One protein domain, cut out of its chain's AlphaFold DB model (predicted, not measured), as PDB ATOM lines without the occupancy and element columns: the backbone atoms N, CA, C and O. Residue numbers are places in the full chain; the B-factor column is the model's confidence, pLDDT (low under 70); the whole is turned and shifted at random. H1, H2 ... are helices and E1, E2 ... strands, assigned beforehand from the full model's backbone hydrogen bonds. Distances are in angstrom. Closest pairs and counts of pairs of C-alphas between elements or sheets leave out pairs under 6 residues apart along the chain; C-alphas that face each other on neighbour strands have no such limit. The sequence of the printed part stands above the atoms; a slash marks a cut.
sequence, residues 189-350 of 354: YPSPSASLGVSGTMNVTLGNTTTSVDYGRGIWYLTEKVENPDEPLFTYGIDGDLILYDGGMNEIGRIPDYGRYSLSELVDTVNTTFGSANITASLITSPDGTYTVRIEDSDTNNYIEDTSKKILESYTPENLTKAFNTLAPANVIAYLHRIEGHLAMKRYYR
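What this domain is: This is residues 189 to 350 of the 354 residues of the protein "Flagellar hook-associated protein 3" of Aquificaceae bacterium (UniProt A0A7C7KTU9). Two sheets, E6 E7 E3 E9 and E5 E4 E8, form a small wedge-like sandwich, only partly face to face, near each other where E8 comes up to E9 and E3, with H2 packed on E6 and E5. On the other face of the four-stranded sheet lies H3, between that sheet and the hairpin E10 E11, with the hairpin E1 E2 on a third side. The 162 printed residues hold three named helices and eleven named strands, in the order E1 E2 E3 H1 E4 E5 H2 E6 E7 E8 E9 H3 E10 E11; the sheets are antiparallel and the class is mixed. The whole is compact, with a radius of gyration of the C-alphas of 15.7 A and spans of 41 by 36 by 26 A.

Where its parts are: E1, residues 200 to 206, begins at C-alpha 200, (-42.076, 6.141, 325.306), and is 19.6 A long. E2 is residues 209 to 215 and E3 residues 219 to 222. H1 is residues 233 to 236, E4 242 to 245 and E5 251 to 255. H2, residues 263 to 273, is 15.2 A long. E6, residues 279 to 285, spans 19.8 A and E7, residues 291 to 297, 20.3 A. E8 is residues 303 to 306 and E9 311 to 313. H3, residues 317 to 327, is 15.3 A long. E10, residues 332 to 339, spans 21.6 A; E11, residues 342 to 349, spans 23.0 A and ends at C-alpha 349, (-56.519, 9.977, 342.464).

How they stand to each other: E1 and E2 form a hairpin, with N 202 and O 213 2.8 A apart. In the sheet E6 E7 E3 E9, N 294 and O 282 are 2.9 A apart, N 220 and O 295 2.8 A, and N 221 and O 312 3.0 A. In E5 E4 E8, N 244 and O 253 are 2.8 A apart and N 243 and O 305 2.9 A. Helices on both faces of the first sheet make three layers: H2 is over E6 at a height of 7.9 A, and H3 is on the opposite face at 9.0 A. The closest C-alphas of H2 and E6 are Val 267 and Ala 281, 5.2 A; of H2 and E5, Gly 253 and Thr 273, 6.8 A. Those of H3 and E3 are Tyr 221 and Ala 323, 5.8 A; of H3 and E2, Val 213 and Phe 324, 6.4 A; of H3 and E10, Asn 325 and Ile 333, 5.6 A. In the hairpin E10 and E11, N 335 and O 346 are 2.8 A apart. H1 is on neither of these two sheets and is close to H2 but not clearly touching it, at 6.6 A between C-alphas 233 and 263. Every O i to N i+4 pair is within hydrogen-bond range in H2 and H3; H1 is too short for one.

The domain as a whole: The C-alphas farthest apart are those of Thr 272 and Glu 340, 46.9 A. The printed part has no cut and no long link. Mean pLDDT of the printed part is 82.5; residues 204 to 209, 329 to 333 and 335 to 350 are under 70.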
ATOM      1  N   TYR A 189     -39.049  -2.093 339.054       75.12
ATOM      2  CA  TYR A 189     -37.645  -1.679 338.967       75.12
ATOM      3  C   TYR A 189     -36.866  -2.028 340.247       75.12
ATOM      4  O   TYR A 189     -37.447  -2.074 341.339       75.12
ATOM      5  N   PRO A 190     -35.543  -2.279 340.144       77.69
ATOM      6  CA  PRO A 190     -34.708  -2.620 341.297       77.69
ATOM      7  C   PRO A 190     -34.465  -1.428 342.238       77.69
ATOM      8  O   PRO A 190     -34.269  -1.627 343.435       77.69
ATOM      9  N   SER A 191     -34.505  -0.190 341.729       80.25
ATOM     10  CA  SER A 191     -34.400   1.037 342.528       80.25
ATOM     11  C   SER A 191     -35.140   2.215 341.865       80.25
ATOM     12  O   SER A 191     -35.413   2.159 340.664       80.25
ATOM     13  N   PRO A 192     -35.448   3.299 342.608       78.88
ATOM     14  CA  PRO A 192     -36.067   4.515 342.055       78.88
ATOM     15  C   PRO A 192     -35.208   5.234 341.008       78.88
ATOM     16  O   PRO A 192     -35.741   5.897 340.123       78.88
ATOM     17  N   SER A 193     -33.888   5.079 341.117       84.88
ATOM     18  CA  SER A 193     -32.877   5.667 340.238       84.88
ATOM     19  C   SER A 193     -32.450   4.743 339.096       84.88
ATOM     20  O   SER A 193     -31.580   5.108 338.307       84.88
ATOM     21  N   ALA A 194     -33.017   3.536 339.006       85.81
ATOM     22  CA  ALA A 194     -32.719   2.625 337.912       85.81
ATOM     23  C   ALA A 194     -33.201   3.222 336.585       85.81
ATOM     24  O   ALA A 194     -34.260   3.842 336.524       85.81
ATOM     25  N   SER A 195     -32.435   3.014 335.515       85.00
ATOM     26  CA  SER A 195     -32.874   3.415 334.180       85.00
ATOM     27  C   SER A 195     -34.121   2.627 333.773       85.00
ATOM     28  O   SER A 195     -34.182   1.411 333.972       85.00
ATOM     29  N   LEU A 196     -35.088   3.314 333.161       83.12
ATOM     30  CA  LEU A 196     -36.265   2.700 332.545       83.12
ATOM     31  C   LEU A 196     -35.881   1.791 331.362       83.12
ATOM     32  O   LEU A 196     -36.646   0.901 331.008       83.12
ATOM     33  N   GLY A 197     -34.703   1.993 330.753       80.50
ATOM     34  CA  GLY A 197     -34.178   1.177 329.648       80.50
ATOM     35  C   GLY A 197     -34.914   1.327 328.310       80.50
ATOM     36  O   GLY A 197     -34.405   0.879 327.287       80.50
ATOM     37  N   VAL A 198     -36.075   1.979 328.306       80.62
ATOM     38  CA  VAL A 198     -36.895   2.280 327.130       80.62
ATOM     39  C   VAL A 198     -37.382   3.725 327.189       80.62
ATOM     40  O   VAL A 198     -37.541   4.290 328.275       80.62
ATOM     41  N   SER A 199     -37.617   4.310 326.018       85.31
ATOM     42  CA  SER A 199     -38.348   5.564 325.868       85.31
ATOM     43  C   SER A 199     -39.787   5.297 325.426       85.31
ATOM     44  O   SER A 199     -40.093   4.260 324.833       85.31
ATOM     45  N   GLY A 200     -40.687   6.225 325.727       85.44
ATOM     46  CA  GLY A 200     -42.076   6.141 325.306       85.44
ATOM     47  C   GLY A 200     -42.918   7.287 325.844       85.44
ATOM     48  O   GLY A 200     -42.431   8.157 326.560       85.44
ATOM     49  N   THR A 201     -44.208   7.254 325.526       84.31
ATOM     50  CA  THR A 201     -45.179   8.233 326.016       84.31
ATOM     51  C   THR A 201     -46.139   7.569 326.985       84.31
ATOM     52  O   THR A 201     -46.741   6.529 326.709       84.31
ATOM     53  N   MET A 202     -46.306   8.193 328.139       77.12
ATOM     54  CA  MET A 202     -47.245   7.794 329.163       77.12
ATOM     55  C   MET A 202     -48.512   8.642 329.050       77.12
ATOM     56  O   MET A 202     -48.528   9.800 329.456       77.12
ATOM     57  N   ASN A 203     -49.587   8.048 328.532       75.94
ATOM     58  CA  ASN A 203     -50.887   8.710 328.413       75.94
ATOM     59  C   ASN A 203     -51.766   8.450 329.640       75.94
ATOM     60  O   ASN A 203     -51.812   7.339 330.179       75.94
ATOM     61  N   VAL A 204     -52.478   9.484 330.082       66.62
ATOM     62  CA  VAL A 204     -53.404   9.432 331.219       66.62
ATOM     63  C   VAL A 204     -54.685  10.119 330.853       66.62
ATOM     64  O   VAL A 204     -54.725  11.340 330.772       66.62
ATOM     65  N   THR A 205     -55.741   9.340 330.687       66.38
ATOM     66  CA  THR A 205     -57.061   9.881 330.393       66.38
ATOM     67  C   THR A 205     -57.885   9.945 331.677       66.38
ATOM     68  O   THR A 205     -58.087   8.935 332.349       66.38
ATOM     69  N   LEU A 206     -58.350  11.142 332.032       57.94
ATOM     70  CA  LEU A 206     -59.327  11.384 333.090       57.94
ATOM     71  C   LEU A 206     -60.545  12.086 332.486       57.94
ATOM     72  O   LEU A 206     -60.477  13.257 332.114       57.94
ATOM     73  N   GLY A 207     -61.671  11.375 332.404       66.25
ATOM     74  CA  GLY A 207     -62.838  11.872 331.678       66.25
ATOM     75  C   GLY A 207     -62.477  12.112 330.210       66.25
ATOM     76  O   GLY A 207     -62.065  11.179 329.529       66.25
ATOM     77  N   ASN A 208     -62.573  13.364 329.756       65.81
ATOM     78  CA  ASN A 208     -62.216  13.767 328.389       65.81
ATOM     79  C   ASN A 208     -60.797  14.356 328.269       65.81
ATOM     80  O   ASN A 208     -60.369  14.695 327.168       65.81
ATOM     81  N   THR A 209     -60.066  14.505 329.376       63.69
ATOM     82  CA  THR A 209     -58.733  15.117 329.385       63.69
ATOM     83  C   THR A 209     -57.672  14.031 329.327       63.69
ATOM     84  O   THR A 209     -57.634  13.174 330.207       63.69
ATOM     85  N   THR A 210     -56.795  14.074 328.322       72.44
ATOM     86  CA  THR A 210     -55.620  13.196 328.250       72.44
ATOM     87  C   THR A 210     -54.352  14.000 328.521       72.44
ATOM     88  O   THR A 210     -54.074  14.958 327.811       72.44
ATOM     89  N   THR A 211     -53.593  13.609 329.542       75.56
ATOM     90  CA  THR A 211     -52.250  14.127 329.827       75.56
ATOM     91  C   THR A 211     -51.224  13.127 329.316       75.56
ATOM     92  O   THR A 211     -51.261  11.957 329.703       75.56
ATOM     93  N   SER A 212     -50.307  13.583 328.470       82.56
ATOM     94  CA  SER A 212     -49.205  12.781 327.936       82.56
ATOM     95  C   SER A 212     -47.896  13.235 328.569       82.56
ATOM     96  O   SER A 212     -47.627  14.431 328.636       82.56
ATOM     97  N   VAL A 213     -47.098  12.287 329.052       86.00
ATOM     98  CA  VAL A 213     -45.755  12.549 329.580       86.00
ATOM     99  C   VAL A 213     -44.771  11.664 328.841       86.00
ATOM    100  O   VAL A 213     -44.876  10.439 328.907       86.00
ATOM    101  N   ASP A 214     -43.829  12.276 328.140       89.81
ATOM    102  CA  ASP A 214     -42.779  11.547 327.444       89.81
ATOM    103  C   ASP A 214     -41.673  11.177 328.431       89.81
ATOM    104  O   ASP A 214     -41.327  11.932 329.342       89.81
ATOM    105  N   TYR A 215     -41.129   9.978 328.290       89.31
ATOM    106  CA  TYR A 215     -40.065   9.489 329.148       89.31
ATOM    107  C   TYR A 215     -38.989   8.800 328.335       89.31
ATOM    108  O   TYR A 215     -39.257   8.185 327.304       89.31
ATOM    109  N   GLY A 216     -37.754   8.905 328.807       88.00
ATOM    110  CA  GLY A 216     -36.605   8.357 328.111       88.00
ATOM    111  C   GLY A 216     -35.346   9.154 328.390       88.00
ATOM    112  O   GLY A 216     -35.364  10.139 329.128       88.00
ATOM    113  N   ARG A 217     -34.245   8.694 327.796       89.50
ATOM    114  CA  ARG A 217     -33.012   9.477 327.751       89.50
ATOM    115  C   ARG A 217     -33.188  10.652 326.798       89.50
ATOM    116  O   ARG A 217     -33.887  10.506 325.800       89.50
ATOM    117  N   GLY A 218     -32.557  11.776 327.103       90.19
ATOM    118  CA  GLY A 218     -32.663  12.978 326.280       90.19
ATOM    119  C   GLY A 218     -33.947  13.779 326.503       90.19
ATOM    120  O   GLY A 218     -34.247  14.656 325.706       90.19
ATOM    121  N   ILE A 219     -34.735  13.487 327.544       92.25
ATOM    122  CA  ILE A 219     -35.971  14.222 327.846       92.25
ATOM    123  C   ILE A 219     -35.891  14.756 329.271       92.25
ATOM    124  O   ILE A 219     -35.858  13.979 330.224       92.25
ATOM    125  N   TRP A 220     -35.907  16.076 329.427       94.56
ATOM    126  CA  TRP A 220     -35.872  16.757 330.717       94.56
ATOM    127  C   TRP A 220     -37.142  17.560 330.950       94.56
ATOM    128  O   TRP A 220     -37.667  18.195 330.038       94.56
ATOM    129  N   TYR A 221     -37.604  17.566 332.195       94.06
ATOM    130  CA  TYR A 221     -38.737  18.375 332.627       94.06
ATOM    131  C   TYR A 221     -38.357  19.248 333.806       94.06
ATOM    132  O   TYR A 221     -37.648  18.797 334.709       94.06
ATOM    133  N   LEU A 222     -38.918  20.455 333.847       93.69
ATOM    134  CA  LEU A 222     -38.992  21.218 335.083       93.69
ATOM    135  C   LEU A 222     -39.985  20.531 336.037       93.69
ATOM    136  O   LEU A 222     -41.183  20.417 335.765       93.69
ATOM    137  N   THR A 223     -39.480  20.051 337.168       89.44
ATOM    138  CA  THR A 223     -40.241  19.280 338.157       89.44
ATOM    139  C   THR A 223     -40.883  20.141 339.244       89.44
ATOM    140  O   THR A 223     -41.217  19.629 340.311       89.44
ATOM    141  N   GLU A 224     -41.092  21.425 338.963       88.06
ATOM    142  CA  GLU A 224     -41.893  22.349 339.768       88.06
ATOM    143  C   GLU A 224     -42.997  22.968 338.904       88.06
ATOM    144  O   GLU A 224     -42.849  23.087 337.685       88.06
ATOM    145  N   LYS A 225     -44.117  23.334 339.531       85.31
ATOM    146  CA  LYS A 225     -45.232  24.005 338.851       85.31
ATOM    147  C   LYS A 225     -45.028  25.513 338.894       85.31
ATOM    148  O   LYS A 225     -44.767  26.060 339.962       85.31
ATOM    149  N   VAL A 226     -45.215  26.169 337.755       88.44
ATOM    150  CA  VAL A 226     -45.185  27.630 337.641       88.44
ATOM    151  C   VAL A 226     -46.592  28.127 337.335       88.44
ATOM    152  O   VAL A 226     -47.236  27.644 336.405       88.44
ATOM    153  N   GLU A 227     -47.100  29.056 338.144       89.06
ATOM    154  CA  GLU A 227     -48.470  29.575 338.001       89.06
ATOM    155  C   GLU A 227     -48.567  30.618 336.884       89.06
ATOM    156  O   GLU A 227     -49.521  30.608 336.108       89.06
ATOM    157  N   ASN A 228     -47.559  31.486 336.772       88.62
ATOM    158  CA  ASN A 228     -47.480  32.536 335.764       88.62
ATOM    159  C   ASN A 228     -46.194  32.380 334.928       88.62
ATOM    160  O   ASN A 228     -45.104  32.536 335.481       88.62
ATOM    161  N   PRO A 229     -46.282  32.081 333.615       88.88
ATOM    162  CA  PRO A 229     -45.111  31.800 332.784       88.88
ATOM    163  C   PRO A 229     -44.269  33.046 332.487       88.88
ATOM    164  O   PRO A 229     -43.133  32.898 332.044       88.88
ATOM    165  N   ASP A 230     -44.805  34.243 332.748       90.12
ATOM    166  CA  ASP A 230     -44.143  35.529 332.515       90.12
ATOM    167  C   ASP A 230     -43.452  36.080 333.775       90.12
ATOM    168  O   ASP A 230     -42.794  37.119 333.728       90.12
ATOM    169  N   GLU A 231     -43.576  35.389 334.912       91.00
ATOM    170  CA  GLU A 231     -42.853  35.741 336.130       91.00
ATOM    171  C   GLU A 231     -41.478  35.066 336.198       91.00
ATOM    172  O   GLU A 231     -41.339  33.917 335.774       91.00
ATOM    173  N   PRO A 232     -40.464  35.744 336.770       92.81
ATOM    174  CA  PRO A 232     -39.141  35.159 336.945       92.81
ATOM    175  C   PRO A 232     -39.167  33.883 337.789       92.81
ATOM    176  O   PRO A 232     -39.763  33.851 338.863       92.81
ATOM    177  N   LEU A 233     -38.450  32.851 337.356       91.25
ATOM    178  CA  LEU A 233     -38.435  31.531 337.993       91.25
ATOM    179  C   LEU A 233     -37.934  31.537 339.452       91.25
ATOM    180  O   LEU A 233     -38.379  30.717 340.262       91.25
ATOM    181  N   PHE A 234     -37.091  32.500 339.837       91.12
ATOM    182  CA  PHE A 234     -36.612  32.626 341.217       91.12
ATOM    183  C   PHE A 234     -37.748  32.890 342.219       91.12
ATOM    184  O   PHE A 234     -37.606  32.552 343.397       91.12
ATOM    185  N   THR A 235     -38.886  33.462 341.792       89.44
ATOM    186  CA  THR A 235     -40.047  33.683 342.678       89.44
ATOM    187  C   THR A 235     -40.669  32.361 343.130       89.44
ATOM    188  O   THR A 235     -41.222  32.281 344.227       89.44
ATOM    189  N   TYR A 236     -40.487  31.306 342.333       86.19
ATOM    190  CA  TYR A 236     -40.899  29.933 342.612       86.19
ATOM    191  C   TYR A 236     -39.789  29.113 343.299       86.19
ATOM    192  O   TYR A 236     -39.927  27.904 343.479       86.19
ATOM    193  N   GLY A 237     -38.676  29.747 343.698       86.38
ATOM    194  CA  GLY A 237     -37.520  29.067 344.294       86.38
ATOM    195  C   GLY A 237     -36.741  28.199 343.300       86.38
ATOM    196  O   GLY A 237     -36.046  27.269 343.712       86.38
ATOM    197  N   ILE A 238     -36.889  28.478 342.005       89.69
ATOM    198  CA  ILE A 238     -36.185  27.807 340.916       89.69
ATOM    199  C   ILE A 238     -35.043  28.731 340.495       89.69
ATOM    200  O   ILE A 238     -35.267  29.751 339.847       89.69
ATOM    201  N   ASP A 239     -33.827  28.395 340.908       89.38
ATOM    202  CA  ASP A 239     -32.636  29.180 340.595       89.38
ATOM    203  C   ASP A 239     -31.402  28.280 340.536       89.38
ATOM    204  O   ASP A 239     -31.179  27.457 341.430       89.38
ATOM    205  N   GLY A 240     -30.620  28.411 339.469       91.19
ATOM    206  CA  GLY A 240     -29.458  27.577 339.202       91.19
ATOM    207  C   GLY A 240     -28.833  27.845 337.838       91.19
ATOM    208  O   GLY A 240     -29.233  28.753 337.113       91.19
ATOM    209  N   ASP A 241     -27.871  26.997 337.487       93.19
ATOM    210  CA  ASP A 241     -27.231  26.988 336.172       93.19
ATOM    211  C   ASP A 241     -27.707  25.765 335.396       93.19
ATOM    212  O   ASP A 241     -27.804  24.672 335.964       93.19
ATOM    213  N   LEU A 242     -27.946  25.944 334.098       94.00
ATOM    214  CA  LEU A 242     -28.208  24.853 333.168       94.00
ATOM    215  C   LEU A 242     -26.966  24.639 332.305       94.00
ATOM    216  O   LEU A 242     -26.565  25.534 331.562       94.00
ATOM    217  N   ILE A 243     -26.340  23.473 332.414       94.12
ATOM    218  CA  ILE A 243     -25.081  23.154 331.738       94.12
ATOM    219  C   ILE A 243     -25.327  22.001 330.775       94.12
ATOM    220  O   ILE A 243     -25.887  20.974 331.153       94.12
ATOM    221  N   LEU A 244     -24.899  22.178 329.530       93.94
ATOM    222  CA  LEU A 244     -24.991  21.183 328.480       93.94
ATOM    223  C   LEU A 244     -23.632  20.518 328.263       93.94
ATOM    224  O   LEU A 244     -22.638  21.191 327.980       93.94
ATOM    225  N   TYR A 245     -23.626  19.192 328.320       92.88
ATOM    226  CA  TYR A 245     -22.476  18.346 328.046       92.88
ATOM    227  C   TYR A 245     -22.714  17.456 326.825       92.88
ATOM    228  O   TYR A 245     -23.830  16.982 326.604       92.88
ATOM    229  N   ASP A 246     -21.652  17.186 326.068       90.44
ATOM    230  CA  ASP A 246     -21.655  16.145 325.037       90.44
ATOM    231  C   ASP A 246     -21.569  14.728 325.650       90.44
ATOM    232  O   ASP A 246     -21.386  14.546 326.858       90.44
ATOM    233  N   GLY A 247     -21.645  13.688 324.812       85.62
ATOM    234  CA  GLY A 247     -21.525  12.291 325.258       85.62
ATOM    235  C   GLY A 247     -20.162  11.925 325.871       85.62
ATOM    236  O   GLY A 247     -20.029  10.874 326.499       85.62
ATOM    237  N   GLY A 248     -19.149  12.783 325.705       88.81
ATOM    238  CA  GLY A 248     -17.834  12.692 326.338       88.81
ATOM    239  C   GLY A 248     -17.719  13.468 327.654       88.81
ATOM    240  O   GLY A 248     -16.632  13.484 328.229       88.81
ATOM    241  N   MET A 249     -18.811  14.070 328.146       89.06
ATOM    242  CA  MET A 249     -18.858  14.948 329.322       89.06
ATOM    243  C   MET A 249     -18.056  16.252 329.172       89.06
ATOM    244  O   MET A 249     -17.622  16.832 330.169       89.06
ATOM    245  N   ASN A 250     -17.868  16.750 327.947       92.12
ATOM    246  CA  ASN A 250     -17.312  18.086 327.725       92.12
ATOM    247  C   ASN A 250     -18.434  19.127 327.737       92.12
ATOM    248  O   ASN A 250     -19.451  18.936 327.074       92.12
ATOM    249  N   GLU A 251     -18.245  20.231 328.461       93.50
ATOM    250  CA  GLU A 251     -19.193  21.352 328.468       93.50
ATOM    251  C   GLU A 251     -19.211  22.021 327.085       93.50
ATOM    252  O   GLU A 251     -18.190  22.526 326.614       93.50
ATOM    253  N   ILE A 252     -20.377  22.022 326.438       92.00
ATOM    254  CA  ILE A 252     -20.600  22.625 325.115       92.00
ATOM    255  C   ILE A 252     -21.540  23.837 325.171       92.00
ATOM    256  O   ILE A 252     -21.642  24.580 324.197       92.00
ATOM    257  N   GLY A 253     -22.194  24.082 326.312       91.81
ATOM    258  CA  GLY A 253     -23.014  25.270 326.534       91.81
ATOM    259  C   GLY A 253     -23.411  25.450 327.998       91.81
ATOM    260  O   GLY A 253     -23.483  24.483 328.753       91.81
ATOM    261  N   ARG A 254     -23.702  26.692 328.396       94.62
ATOM    262  CA  ARG A 254     -24.165  27.033 329.748       94.62
ATOM    263  C   ARG A 254     -25.134  28.209 329.723       94.62
ATOM    264  O   ARG A 254     -24.877  29.205 329.052       94.62
ATOM    265  N   ILE A 255     -26.194  28.109 330.518       93.69
ATOM    266  CA  ILE A 255     -27.124  29.193 330.842       93.69
ATOM    267  C   ILE A 255     -27.002  29.449 332.351       93.69
ATOM    268  O   ILE A 255     -27.536  28.662 333.138       93.69
ATOM    269  N   PRO A 256     -26.249  30.480 332.769       93.31
ATOM    270  CA  PRO A 256     -26.072  30.800 334.181       93.31
ATOM    271  C   PRO A 256     -27.290  31.533 334.752       93.31
ATOM    272  O   PRO A 256     -27.953  32.270 334.019       93.31
ATOM    273  N   ASP A 257     -27.538  31.384 336.057       90.50
ATOM    274  CA  ASP A 257     -28.605  32.081 336.800       90.50
ATOM    275  C   ASP A 257     -29.961  32.058 336.063       90.50
ATOM    276  O   ASP A 257     -30.635  33.088 335.905       90.50
ATOM    277  N   TYR A 258     -30.376  30.887 335.572       91.38
ATOM    278  CA  TYR A 258     -31.572  30.800 334.735       91.38
ATOM    279  C   TYR A 258     -32.859  31.165 335.495       91.38
ATOM    280  O   TYR A 258     -33.882  31.445 334.870       91.38
ATOM    281  N   GLY A 259     -32.803  31.233 336.831       89.56
ATOM    282  CA  GLY A 259     -33.887  31.702 337.692       89.56
ATOM    283  C   GLY A 259     -34.349  33.134 337.393       89.56
ATOM    284  O   GLY A 259     -35.473  33.504 337.727       89.56
ATOM    285  N   ARG A 260     -33.509  33.958 336.749       92.50
ATOM    286  CA  ARG A 260     -33.855  35.340 336.367       92.50
ATOM    287  C   ARG A 260     -34.830  35.426 335.202       92.50
ATOM    288  O   ARG A 260     -35.500  36.447 335.074       92.50
ATOM    289  N   TYR A 261     -34.868  34.396 334.368       92.38
ATOM    290  CA  TYR A 261     -35.760  34.340 333.222       92.38
ATOM    291  C   TYR A 261     -37.169  33.980 333.669       92.38
ATOM    292  O   TYR A 261     -37.358  33.244 334.642       92.38
ATOM    293  N   SER A 262     -38.158  34.476 332.935       92.50
ATOM    294  CA  SER A 262     -39.481  33.867 332.939       92.50
ATOM    295  C   SER A 262     -39.441  32.493 332.267       92.50
ATOM    296  O   SER A 262     -38.470  32.122 331.600       92.50
ATOM    297  N   LEU A 263     -40.495  31.699 332.432       89.94
ATOM    298  CA  LEU A 263     -40.532  30.356 331.860       89.94
ATOM    299  C   LEU A 263     -40.570  30.405 330.319       89.94
ATOM    300  O   LEU A 263     -39.930  29.582 329.662       89.94
ATOM    301  N   SER A 264     -41.236  31.414 329.747       89.81
ATOM    302  CA  SER A 264     -41.215  31.707 328.306       89.81
ATOM    303  C   SER A 264     -39.814  32.113 327.821       89.81
ATOM    304  O   SER A 264     -39.317  31.582 326.830       89.81
ATOM    305  N   GLU A 265     -39.136  33.000 328.554       93.12
ATOM    306  CA  GLU A 265     -37.778  33.456 328.220       93.12
ATOM    307  C   GLU A 265     -36.738  32.336 328.338       93.12
ATOM    308  O   GLU A 265     -35.791  32.271 327.550       93.12
ATOM    309  N   LEU A 266     -36.911  31.427 329.302       92.12
ATOM    310  CA  LEU A 266     -36.048  30.262 329.454       92.12
ATOM    311  C   LEU A 266     -36.145  29.343 328.232       92.12
ATOM    312  O   LEU A 266     -35.117  28.882 327.739       92.12
ATOM    313  N   VAL A 267     -37.356  29.098 327.721       93.94
ATOM    314  CA  VAL A 267     -37.566  28.287 326.511       93.94
ATOM    315  C   VAL A 267     -36.813  28.886 325.320       93.94
ATOM    316  O   VAL A 267     -36.081  28.169 324.634       93.94
ATOM    317  N   ASP A 268     -36.918  30.196 325.113       93.81
ATOM    318  CA  ASP A 268     -36.204  30.890 324.035       93.81
ATOM    319  C   ASP A 268     -34.681  30.849 324.233       93.81
ATOM    320  O   ASP A 268     -33.921  30.599 323.292       93.81
ATOM    321  N   THR A 269     -34.216  31.031 325.469       92.94
ATOM    322  CA  THR A 269     -32.786  30.995 325.810       92.94
ATOM    323  C   THR A 269     -32.193  29.601 325.595       92.94
ATOM    324  O   THR A 269     -31.092  29.475 325.055       92.94
ATOM    325  N   VAL A 270     -32.927  28.538 325.937       93.12
ATOM    326  CA  VAL A 270     -32.514  27.153 325.667       93.12
ATOM    327  C   VAL A 270     -32.475  26.881 324.164       93.12
ATOM    328  O   VAL A 270     -31.466  26.384 323.667       93.12
ATOM    329  N   ASN A 271     -33.516  27.261 323.420       93.50
ATOM    330  CA  ASN A 271     -33.568  27.054 321.969       93.50
ATOM    331  C   ASN A 271     -32.463  27.816 321.218       93.50
ATOM    332  O   ASN A 271     -31.946  27.331 320.215       93.50
ATOM    333  N   THR A 272     -32.064  28.992 321.701       92.69
ATOM    334  CA  THR A 272     -30.982  29.783 321.092       92.69
ATOM    335  C   THR A 272     -29.591  29.297 321.494       92.69
ATOM    336  O   THR A 272     -28.709  29.211 320.640       92.69
ATOM    337  N   THR A 273     -29.385  28.948 322.765       90.69
ATOM    338  CA  THR A 273     -28.067  28.558 323.296       90.69
ATOM    339  C   THR A 273     -27.732  27.103 322.976       90.69
ATOM    340  O   THR A 273     -26.608  26.798 322.583       90.69
ATOM    341  N   PHE A 274     -28.700  26.193 323.115       91.94
ATOM    342  CA  PHE A 274     -28.507  24.749 322.945       91.94
ATOM    343  C   PHE A 274     -29.049  24.213 321.612       91.94
ATOM    344  O   PHE A 274     -28.744  23.081 321.248       91.94
ATOM    345  N   GLY A 275     -29.780  25.020 320.833       85.12
ATOM    346  CA  GLY A 275     -30.401  24.581 319.574       85.12
ATOM    347  C   GLY A 275     -29.429  24.032 318.528       85.12
ATOM    348  O   GLY A 275     -29.788  23.148 317.757       85.12
ATOM    349  N   SER A 276     -28.173  24.492 318.528       84.50
ATOM    350  CA  SER A 276     -27.131  23.957 317.632       84.50
ATOM    351  C   SER A 276     -26.707  22.516 317.955       84.50
ATOM    352  O   SER A 276     -26.128  21.853 317.098       84.50
ATOM    353  N   ALA A 277     -27.030  22.024 319.154       85.44
ATOM    354  CA  ALA A 277     -26.783  20.660 319.615       85.44
ATOM    355  C   ALA A 277     -28.031  19.761 319.493       85.44
ATOM    356  O   ALA A 277     -28.132  18.764 320.201       85.44
ATOM    357  N   ASN A 278     -28.984  20.123 318.623       87.38
ATOM    358  CA  ASN A 278     -30.245  19.402 318.407       87.38
ATOM    359  C   ASN A 278     -31.145  19.312 319.653       87.38
ATOM    360  O   ASN A 278     -31.957  18.389 319.786       87.38
ATOM    361  N   ILE A 279     -31.014  20.309 320.536       92.44
ATOM    362  CA  ILE A 279     -31.824  20.463 321.739       92.44
ATOM    363  C   ILE A 279     -32.944  21.460 321.498       92.44
ATOM    364  O   ILE A 279     -32.710  22.587 321.066       92.44
ATOM    365  N   THR A 280     -34.160  21.057 321.842       93.38
ATOM    366  CA  THR A 280     -35.347  21.902 321.741       93.38
ATOM    367  C   THR A 280     -36.063  21.992 323.078       93.38
ATOM    368  O   THR A 280     -36.298  20.974 323.726       93.38
ATOM    369  N   ALA A 281     -36.436  23.200 323.486       94.81
ATOM    370  CA  ALA A 281     -37.300  23.459 324.626       94.81
ATOM    371  C   ALA A 281     -38.708  23.841 324.163       94.81
ATOM    372  O   ALA A 281     -38.888  24.567 323.183       94.81
ATOM    373  N   SER A 282     -39.709  23.380 324.904       92.94
ATOM    374  CA  SER A 282     -41.120  23.675 324.671       92.94
ATOM    375  C   SER A 282     -41.842  23.971 325.982       92.94
ATOM    376  O   SER A 282     -41.581  23.354 327.017       92.94
ATOM    377  N   LEU A 283     -42.763  24.932 325.917       92.19
ATOM    378  CA  LEU A 283     -43.686  25.255 326.995       92.19
ATOM    379  C   LEU A 283     -44.821  24.228 327.013       92.19
ATOM    380  O   LEU A 283     -45.485  24.022 325.996       92.19
ATOM    381  N   ILE A 284     -45.079  23.626 328.172       89.25
ATOM    382  CA  ILE A 284     -46.211  22.724 328.366       89.25
ATOM    383  C   ILE A 284     -47.177  23.330 329.373       89.25
ATOM    384  O   ILE A 284     -46.799  23.677 330.491       89.25
ATOM    385  N   THR A 285     -48.443  23.412 328.971       87.75
ATOM    386  CA  THR A 285     -49.547  23.803 329.844       87.75
ATOM    387  C   THR A 285     -50.183  22.562 330.454       87.75
ATOM    388  O   THR A 285     -50.688  21.683 329.750       87.75
ATOM    389  N   SER A 286     -50.175  22.504 331.779       82.56
ATOM    390  CA  SER A 286     -50.834  21.464 332.554       82.56
ATOM    391  C   SER A 286     -52.353  21.692 332.582       82.56
ATOM    392  O   SER A 286     -52.818  22.834 332.537       82.56
ATOM    393  N   PRO A 287     -53.180  20.637 332.713       78.19
ATOM    394  CA  PRO A 287     -54.639  20.776 332.753       78.19
ATOM    395  C   PRO A 287     -55.189  21.596 333.929       78.19
ATOM    396  O   PRO A 287     -56.365  21.943 333.931       78.19
ATOM    397  N   ASP A 288     -54.373  21.852 334.952       76.38
ATOM    398  CA  ASP A 288     -54.714  22.703 336.093       76.38
ATOM    399  C   ASP A 288     -54.395  24.192 335.864       76.38
ATOM    400  O   ASP A 288     -54.606  24.996 336.767       76.38
ATOM    401  N   GLY A 289     -53.930  24.561 334.666       81.94
ATOM    402  CA  GLY A 289     -53.590  25.935 334.296       81.94
ATOM    403  C   GLY A 289     -52.175  26.360 334.686       81.94
ATOM    404  O   GLY A 289     -51.823  27.510 334.446       81.94
ATOM    405  N   THR A 290     -51.372  25.459 335.263       87.69
ATOM    406  CA  THR A 290     -49.946  25.702 335.531       87.69
ATOM    407  C   THR A 290     -49.078  25.369 334.319       87.69
ATOM    408  O   THR A 290     -49.527  24.730 333.363       87.69
ATOM    409  N   TYR A 291     -47.822  25.802 334.355       89.75
ATOM    410  CA  TYR A 291     -46.867  25.663 333.265       89.75
ATOM    411  C   TYR A 291     -45.609  24.927 333.721       89.75
ATOM    412  O   TYR A 291     -45.186  25.017 334.877       89.75
ATOM    413  N   THR A 292     -44.998  24.204 332.787       91.44
ATOM    414  CA  THR A 292     -43.675  23.586 332.925       91.44
ATOM    415  C   THR A 292     -42.936  23.633 331.585       91.44
ATOM    416  O   THR A 292     -43.529  23.927 330.545       91.44
ATOM    417  N   VAL A 293     -41.634  23.353 331.598       92.75
ATOM    418  CA  VAL A 293     -40.798  23.247 330.397       92.75
ATOM    419  C   VAL A 293     -40.433  21.791 330.167       92.75
ATOM    420  O   VAL A 293     -40.035  21.095 331.104       92.75
ATOM    421  N   ARG A 294     -40.504  21.364 328.904       94.25
ATOM    422  CA  ARG A 294     -39.859  20.146 328.413       94.25
ATOM    423  C   ARG A 294     -38.688  20.522 327.524       94.25
ATOM    424  O   ARG A 294     -38.866  21.281 326.576       94.25
ATOM    425  N   ILE A 295     -37.528  19.950 327.809       94.25
ATOM    426  CA  ILE A 295     -36.336  20.024 326.968       94.25
ATOM    427  C   ILE A 295     -36.101  18.633 326.383       94.25
ATOM    428  O   ILE A 295     -36.171  17.638 327.102       94.25
ATOM    429  N   GLU A 296     -35.858  18.557 325.084       93.94
ATOM    430  CA  GLU A 296     -35.642  17.316 324.348       93.94
ATOM    431  C   GLU A 296     -34.352  17.400 323.533       93.94
ATOM    432  O   GLU A 296     -34.125  18.388 322.842       93.94
ATOM    433  N   ASP A 297     -33.539  16.350 323.611       92.75
ATOM    434  CA  ASP A 297     -32.409  16.070 322.730       92.75
ATOM    435  C   ASP A 297     -32.815  14.976 321.738       92.75
ATOM    436  O   ASP A 297     -33.028  13.821 322.118       92.75
ATOM    437  N   SER A 298     -32.899  15.340 320.460       85.62
ATOM    438  CA  SER A 298     -33.289  14.404 319.398       85.62
ATOM    439  C   SER A 298     -32.220  13.355 319.059       85.62
ATOM    440  O   SER A 298     -32.568  12.300 318.527       85.62
ATOM    441  N   ASP A 299     -30.952  13.588 319.415       81.06
ATOM    442  CA  ASP A 299     -29.853  12.638 319.192       81.06
ATOM    443  C   ASP A 299     -29.585  11.740 320.411       81.06
ATOM    444  O   ASP A 299     -28.893  10.725 320.298       81.06
ATOM    445  N   THR A 300     -30.144  12.074 321.580       77.31
ATOM    446  CA  THR A 300     -30.010  11.361 322.872       77.31
ATOM    447  C   THR A 300     -28.571  11.153 323.375       77.31
ATOM    448  O   THR A 300     -28.326  10.316 324.250       77.31
ATOM    449  N   ASN A 301     -27.615  11.910 322.833       84.62
ATOM    450  CA  ASN A 301     -26.186  11.794 323.139       84.62
ATOM    451  C   ASN A 301     -25.690  12.880 324.093       84.62
ATOM    452  O   ASN A 301     -24.562  12.783 324.578       84.62
ATOM    453  N   ASN A 302     -26.505  13.897 324.355       90.06
ATOM    454  CA  ASN A 302     -26.142  15.011 325.209       90.06
ATOM    455  C   ASN A 302     -26.705  14.837 326.624       90.06
ATOM    456  O   ASN A 302     -27.679  14.119 326.862       90.06
ATOM    457  N   TYR A 303     -26.080  15.515 327.580       90.56
ATOM    458  CA  TYR A 303     -26.491  15.517 328.975       90.56
ATOM    459  C   TYR A 303     -26.694  16.947 329.465       90.56
ATOM    460  O   TYR A 303     -25.795  17.775 329.361       90.56
ATOM    461  N   ILE A 304     -27.868  17.226 330.028       92.44
ATOM    462  CA  ILE A 304     -28.133  18.490 330.710       92.44
ATOM    463  C   ILE A 304     -28.020  18.276 332.216       92.44
ATOM    464  O   ILE A 304     -28.735  17.449 332.795       92.44
ATOM    465  N   GLU A 305     -27.156  19.063 332.848       92.75
ATOM    466  CA  GLU A 305     -27.096  19.204 334.294       92.75
ATOM    467  C   GLU A 305     -27.756  20.508 334.735       92.75
ATOM    468  O   GLU A 305     -27.413  21.587 334.262       92.75
ATOM    469  N   ASP A 306     -28.659  20.400 335.704       93.25
ATOM    470  CA  ASP A 306     -29.165  21.534 336.467       93.25
ATOM    471  C   ASP A 306     -28.588  21.506 337.887       93.25
ATOM    472  O   ASP A 306     -28.704  20.506 338.615       93.25
ATOM    473  N   THR A 307     -27.969  22.612 338.291       91.88
ATOM    474  CA  THR A 307     -27.369  22.776 339.623       91.88
ATOM    475  C   THR A 307     -28.429  22.830 340.729       91.88
ATOM    476  O   THR A 307     -28.174  22.387 341.848       91.88
ATOM    477  N   SER A 308     -29.643  23.294 340.415       88.12
ATOM    478  CA  SER A 308     -30.761  23.378 341.367       88.12
ATOM    479  C   SER A 308     -31.499  22.044 341.569       88.12
ATOM    480  O   SER A 308     -32.269  21.886 342.521       88.12
ATOM    481  N   LYS A 309     -31.249  21.066 340.681       89.88
ATOM    482  CA  LYS A 309     -31.916  19.753 340.627       89.88
ATOM    483  C   LYS A 309     -33.446  19.851 340.485       89.88
ATOM    484  O   LYS A 309     -34.171  18.996 341.002       89.88
ATOM    485  N   LYS A 310     -33.932  20.876 339.782       90.31
ATOM    486  CA  LYS A 310     -35.341  21.097 339.430       90.31
ATOM    487  C   LYS A 310     -35.655  20.706 337.989       90.31
ATOM    488  O   LYS A 310     -36.783  20.317 337.717       90.31
ATOM    489  N   ILE A 311     -34.691  20.760 337.079       92.75
ATOM    490  CA  ILE A 311     -34.799  20.235 335.718       92.75
ATOM    491  C   ILE A 311     -34.152  18.853 335.703       92.75
ATOM    492  O   ILE A 311     -32.943  18.708 335.880       92.75
ATOM    493  N   LEU A 312     -34.974  17.817 335.548       93.19
ATOM    494  CA  LEU A 312     -34.549  16.428 335.702       93.19
ATOM    495  C   LEU A 312     -34.891  15.606 334.465       93.19
ATOM    496  O   LEU A 312     -35.976  15.726 333.899       93.19
ATOM    497  N   GLU A 313     -33.968  14.726 334.087       93.62
ATOM    498  CA  GLU A 313     -34.150  13.798 332.973       93.62
ATOM    499  C   GLU A 313     -35.132  12.679 333.365       93.62
ATOM    500  O   GLU A 313     -34.958  12.030 334.404       93.62
ATOM    501  N   SER A 314     -36.155  12.418 332.552       91.31
ATOM    502  CA  SER A 314     -37.281  11.526 332.871       91.31
ATOM    503  C   SER A 314     -37.000  10.029 332.651       91.31
ATOM    504  O   SER A 314     -37.923   9.218 332.633       91.31
ATOM    505  N   TYR A 315     -35.730   9.622 332.536       89.38
ATOM    506  CA  TYR A 315     -35.320   8.231 332.284       89.38
ATOM    507  C   TYR A 315     -35.327   7.313 333.517       89.38
ATOM    508  O   TYR A 315     -34.994   6.133 333.387       89.38
ATOM    509  N   THR A 316     -35.651   7.826 334.707       88.06
ATOM    510  CA  THR A 316     -35.746   7.038 335.949       88.06
ATOM    511  C   THR A 316     -37.174   7.059 336.494       88.06
ATOM    512  O   THR A 316     -37.868   8.067 336.328       88.06
ATOM    513  N   PRO A 317     -37.637   5.998 337.188       84.12
ATOM    514  CA  PRO A 317     -38.945   5.992 337.839       84.12
ATOM    515  C   PRO A 317     -39.169   7.196 338.761       84.12
ATOM    516  O   PRO A 317     -40.270   7.743 338.806       84.12
ATOM    517  N   GLU A 318     -38.140   7.628 339.495       86.56
ATOM    518  CA  GLU A 318     -38.236   8.776 340.400       86.56
ATOM    519  C   GLU A 318     -38.475  10.083 339.643       86.56
ATOM    520  O   GLU A 318     -39.429  10.805 339.947       86.56
ATOM    521  N   ASN A 319     -37.649  10.372 338.638       89.62
ATOM    522  CA  ASN A 319     -37.762  11.615 337.883       89.62
ATOM    523  C   ASN A 319     -39.030  11.636 337.033       89.62
ATOM    524  O   ASN A 319     -39.710  12.658 336.986       89.62
ATOM    525  N   LEU A 320     -39.408  10.496 336.447       87.25
ATOM    526  CA  LEU A 320     -40.674  10.355 335.739       87.25
ATOM    527  C   LEU A 320     -41.864  10.621 336.664       87.25
ATOM    528  O   LEU A 320     -42.811  11.287 336.266       87.25
ATOM    529  N   THR A 321     -41.817  10.162 337.918       83.44
ATOM    530  CA  THR A 321     -42.868  10.460 338.904       83.44
ATOM    531  C   THR A 321     -42.966  11.960 339.185       83.44
ATOM    532  O   THR A 321     -44.070  12.500 339.252       83.44
ATOM    533  N   LYS A 322     -41.828  12.646 339.328       87.69
ATOM    534  CA  LYS A 322     -41.788  14.096 339.561       87.69
ATOM    535  C   LYS A 322     -42.310  14.880 338.351       87.69
ATOM    536  O   LYS A 322     -43.203  15.702 338.523       87.69
ATOM    537  N   ALA A 323     -41.836  14.559 337.146       87.44
ATOM    538  CA  ALA A 323     -42.313  15.144 335.888       87.44
ATOM    539  C   ALA A 323     -43.808  14.872 335.657       87.44
ATOM    540  O   ALA A 323     -44.563  15.734 335.217       87.44
ATOM    541  N   PHE A 324     -44.274  13.678 336.014       85.88
ATOM    542  CA  PHE A 324     -45.688  13.353 335.944       85.88
ATOM    543  C   PHE A 324     -46.519  14.256 336.856       85.88
ATOM    544  O   PHE A 324     -47.542  14.780 336.437       85.88
ATOM    545  N   ASN A 325     -46.080  14.465 338.096       83.44
ATOM    546  CA  ASN A 325     -46.825  15.251 339.079       83.44
ATOM    547  C   ASN A 325     -46.895  16.748 338.755       83.44
ATOM    548  O   ASN A 325     -47.823  17.412 339.222       83.44
ATOM    549  N   THR A 326     -45.965  17.279 337.959       84.50
ATOM    550  CA  THR A 326     -46.056  18.658 337.460       84.50
ATOM    551  C   THR A 326     -47.037  18.807 336.308       84.50
ATOM    552  O   THR A 326     -47.746  19.807 336.239       84.50
ATOM    553  N   LEU A 327     -47.127  17.797 335.446       84.19
ATOM    554  CA  LEU A 327     -48.014  17.786 334.279       84.19
ATOM    555  C   LEU A 327     -49.435  17.319 334.602       84.19
ATOM    556  O   LEU A 327     -50.388  17.603 333.874       84.19
ATOM    557  N   ALA A 328     -49.584  16.560 335.681       74.81
ATOM    558  CA  ALA A 328     -50.842  15.963 336.065       74.81
ATOM    559  C   ALA A 328     -51.823  17.009 336.635       74.81
ATOM    560  O   ALA A 328     -51.414  17.920 337.369       74.81
ATOM    561  N   PRO A 329     -53.139  16.849 336.370       68.69
ATOM    562  CA  PRO A 329     -54.172  17.651 337.018       68.69
ATOM    563  C   PRO A 329     -54.061  17.567 338.546       68.69
ATOM    564  O   PRO A 329     -53.695  16.520 339.076       68.69
ATOM    565  N   ALA A 330     -54.489  18.604 339.274       64.88
ATOM    566  CA  ALA A 330     -54.390  18.685 340.743       64.88
ATOM    567  C   ALA A 330     -54.971  17.480 341.524       64.88
ATOM    568  O   ALA A 330     -54.619  17.248 342.683       64.88
ATOM    569  N   ASN A 331     -55.858  16.702 340.900       62.56
ATOM    570  CA  ASN A 331     -56.494  15.526 341.496       62.56
ATOM    571  C   ASN A 331     -55.820  14.195 341.123       62.56
ATOM    572  O   ASN A 331     -56.336  13.141 341.499       62.56
ATOM    573  N   VAL A 332     -54.701  14.225 340.398       64.88
ATOM    574  CA  VAL A 332     -53.957  13.050 339.933       64.88
ATOM    575  C   VAL A 332     -52.514  13.164 340.403       64.88
ATOM    576  O   VAL A 332     -51.842  14.148 340.125       64.88
ATOM    577  N   ILE A 333     -52.029  12.149 341.112       68.56
ATOM    578  CA  ILE A 333     -50.655  12.120 341.612       68.56
ATOM    579  C   ILE A 333     -50.062  10.738 341.344       68.56
ATOM    580  O   ILE A 333     -50.719   9.727 341.548       68.56
ATOM    581  N   ALA A 334     -48.821  10.659 340.892       70.75
ATOM    582  CA  ALA A 334     -48.022   9.447 340.840       70.75
ATOM    583  C   ALA A 334     -47.096   9.347 342.058       70.75
ATOM    584  O   ALA A 334     -46.567  10.340 342.556       70.75
ATOM    585  N   TYR A 335     -46.875   8.118 342.512       69.44
ATOM    586  CA  TYR A 335     -45.969   7.767 343.595       69.44
ATOM    587  C   TYR A 335     -45.215   6.485 343.256       69.44
ATOM    588  O   TYR A 335     -45.736   5.589 342.594       69.44
ATOM    589  N   LEU A 336     -44.004   6.347 343.781       68.62
ATOM    590  CA  LEU A 336     -43.297   5.073 343.777       68.62
ATOM    591  C   LEU A 336     -43.684   4.271 345.016       68.62
ATOM    592  O   LEU A 336     -43.628   4.768 346.140       68.62
ATOM    593  N   HIS A 337     -44.072   3.018 344.813       62.88
ATOM    594  CA  HIS A 337     -44.419   2.097 345.880       62.88
ATOM    595  C   HIS A 337     -43.356   1.012 346.018       62.88
ATOM    596  O   HIS A 337     -43.012   0.327 345.055       62.88
ATOM    597  N   ARG A 338     -42.852   0.834 347.239       59.47
ATOM    598  CA  ARG A 338     -41.901  -0.226 347.566       59.47
ATOM    599  C   ARG A 338     -42.650  -1.498 347.941       59.47
ATOM    600  O   ARG A 338     -43.316  -1.520 348.968       59.47
ATOM    601  N   ILE A 339     -42.520  -2.537 347.122       54.56
ATOM    602  CA  ILE A 339     -42.926  -3.904 347.462       54.56
ATOM    603  C   ILE A 339     -41.671  -4.581 348.040       54.56
ATOM    604  O   ILE A 339     -40.550  -4.263 347.633       54.56
ATOM    605  N   GLU A 340     -41.799  -5.431 349.060       42.84
ATOM    606  CA  GLU A 340     -40.626  -6.119 349.614       42.84
ATOM    607  C   GLU A 340     -39.882  -6.871 348.497       42.84
ATOM    608  O   GLU A 340     -40.448  -7.717 347.811       42.84
ATOM    609  N   GLY A 341     -38.621  -6.485 348.277       45.34
ATOM    610  CA  GLY A 341     -37.756  -7.006 347.216       45.34
ATOM    611  C   GLY A 341     -37.764  -6.237 345.888       45.34
ATOM    612  O   GLY A 341     -36.836  -6.446 345.118       45.34
ATOM    613  N   HIS A 342     -38.728  -5.341 345.613       39.47
ATOM    614  CA  HIS A 342     -38.965  -4.793 344.264       39.47
ATOM    615  C   HIS A 342     -39.918  -3.556 344.254       39.47
ATOM    616  O   HIS A 342     -40.933  -3.565 344.935       39.47
ATOM    617  N   LEU A 343     -39.644  -2.465 343.512       42.06
ATOM    618  CA  LEU A 343     -40.495  -1.244 343.492       42.06
ATOM    619  C   LEU A 343     -41.392  -1.148 342.240       42.06
ATOM    620  O   LEU A 343     -40.914  -1.366 341.132       42.06
ATOM    621  N   ALA A 344     -42.653  -0.726 342.404       39.28
ATOM    622  CA  ALA A 344     -43.602  -0.434 341.318       39.28
ATOM    623  C   ALA A 344     -44.154   1.003 341.425       39.28
ATOM    624  O   ALA A 344     -44.446   1.484 342.518       39.28
ATOM    625  N   MET A 345     -44.333   1.698 340.299       33.38
ATOM    626  CA  MET A 345     -44.925   3.045 340.245       33.38
ATOM    627  C   MET A 345     -46.464   2.954 340.269       33.38
ATOM    628  O   MET A 345     -47.063   2.242 339.463       33.38
ATOM    629  N   LYS A 346     -47.116   3.655 341.204       42.88
ATOM    630  CA  LYS A 346     -48.577   3.694 341.399       42.88
ATOM    631  C   LYS A 346     -49.109   5.121 341.290       42.88
ATOM    632  O   LYS A 346     -48.593   6.028 341.935       42.88
ATOM    633  N   ARG A 347     -50.194   5.326 340.543       35.62
ATOM    634  CA  ARG A 347     -50.971   6.576 340.574       35.62
ATOM    635  C   ARG A 347     -52.003   6.551 341.698       35.62
ATOM    636  O   ARG A 347     -52.505   5.492 342.044       35.62
ATOM    637  N   TYR A 348     -52.339   7.706 342.246       36.59
ATOM    638  CA  TYR A 348     -53.389   7.934 343.225       36.59
ATOM    639  C   TYR A 348     -54.235   9.118 342.753       36.59
ATOM    640  O   TYR A 348     -53.719  10.198 342.472       36.59
ATOM    641  N   TYR A 349     -55.547   8.910 342.685       35.56
ATOM    642  CA  TYR A 349     -56.519   9.977 342.464       35.56
ATOM    643  C   TYR A 349     -57.026  10.491 343.812       35.56
ATOM    644  O   TYR A 349     -57.328   9.706 344.716       35.56
ATOM    645  N   ARG A 350     -57.136  11.814 343.954       28.03
ATOM    646  CA  ARG A 350     -57.747  12.457 345.122       28.03
ATOM    647  C   ARG A 350     -59.268  12.379 344.984       28.03
ATOM    648  O   ARG A 350     -59.847  12.962 344.073       28.03
TER     649      ARG A 350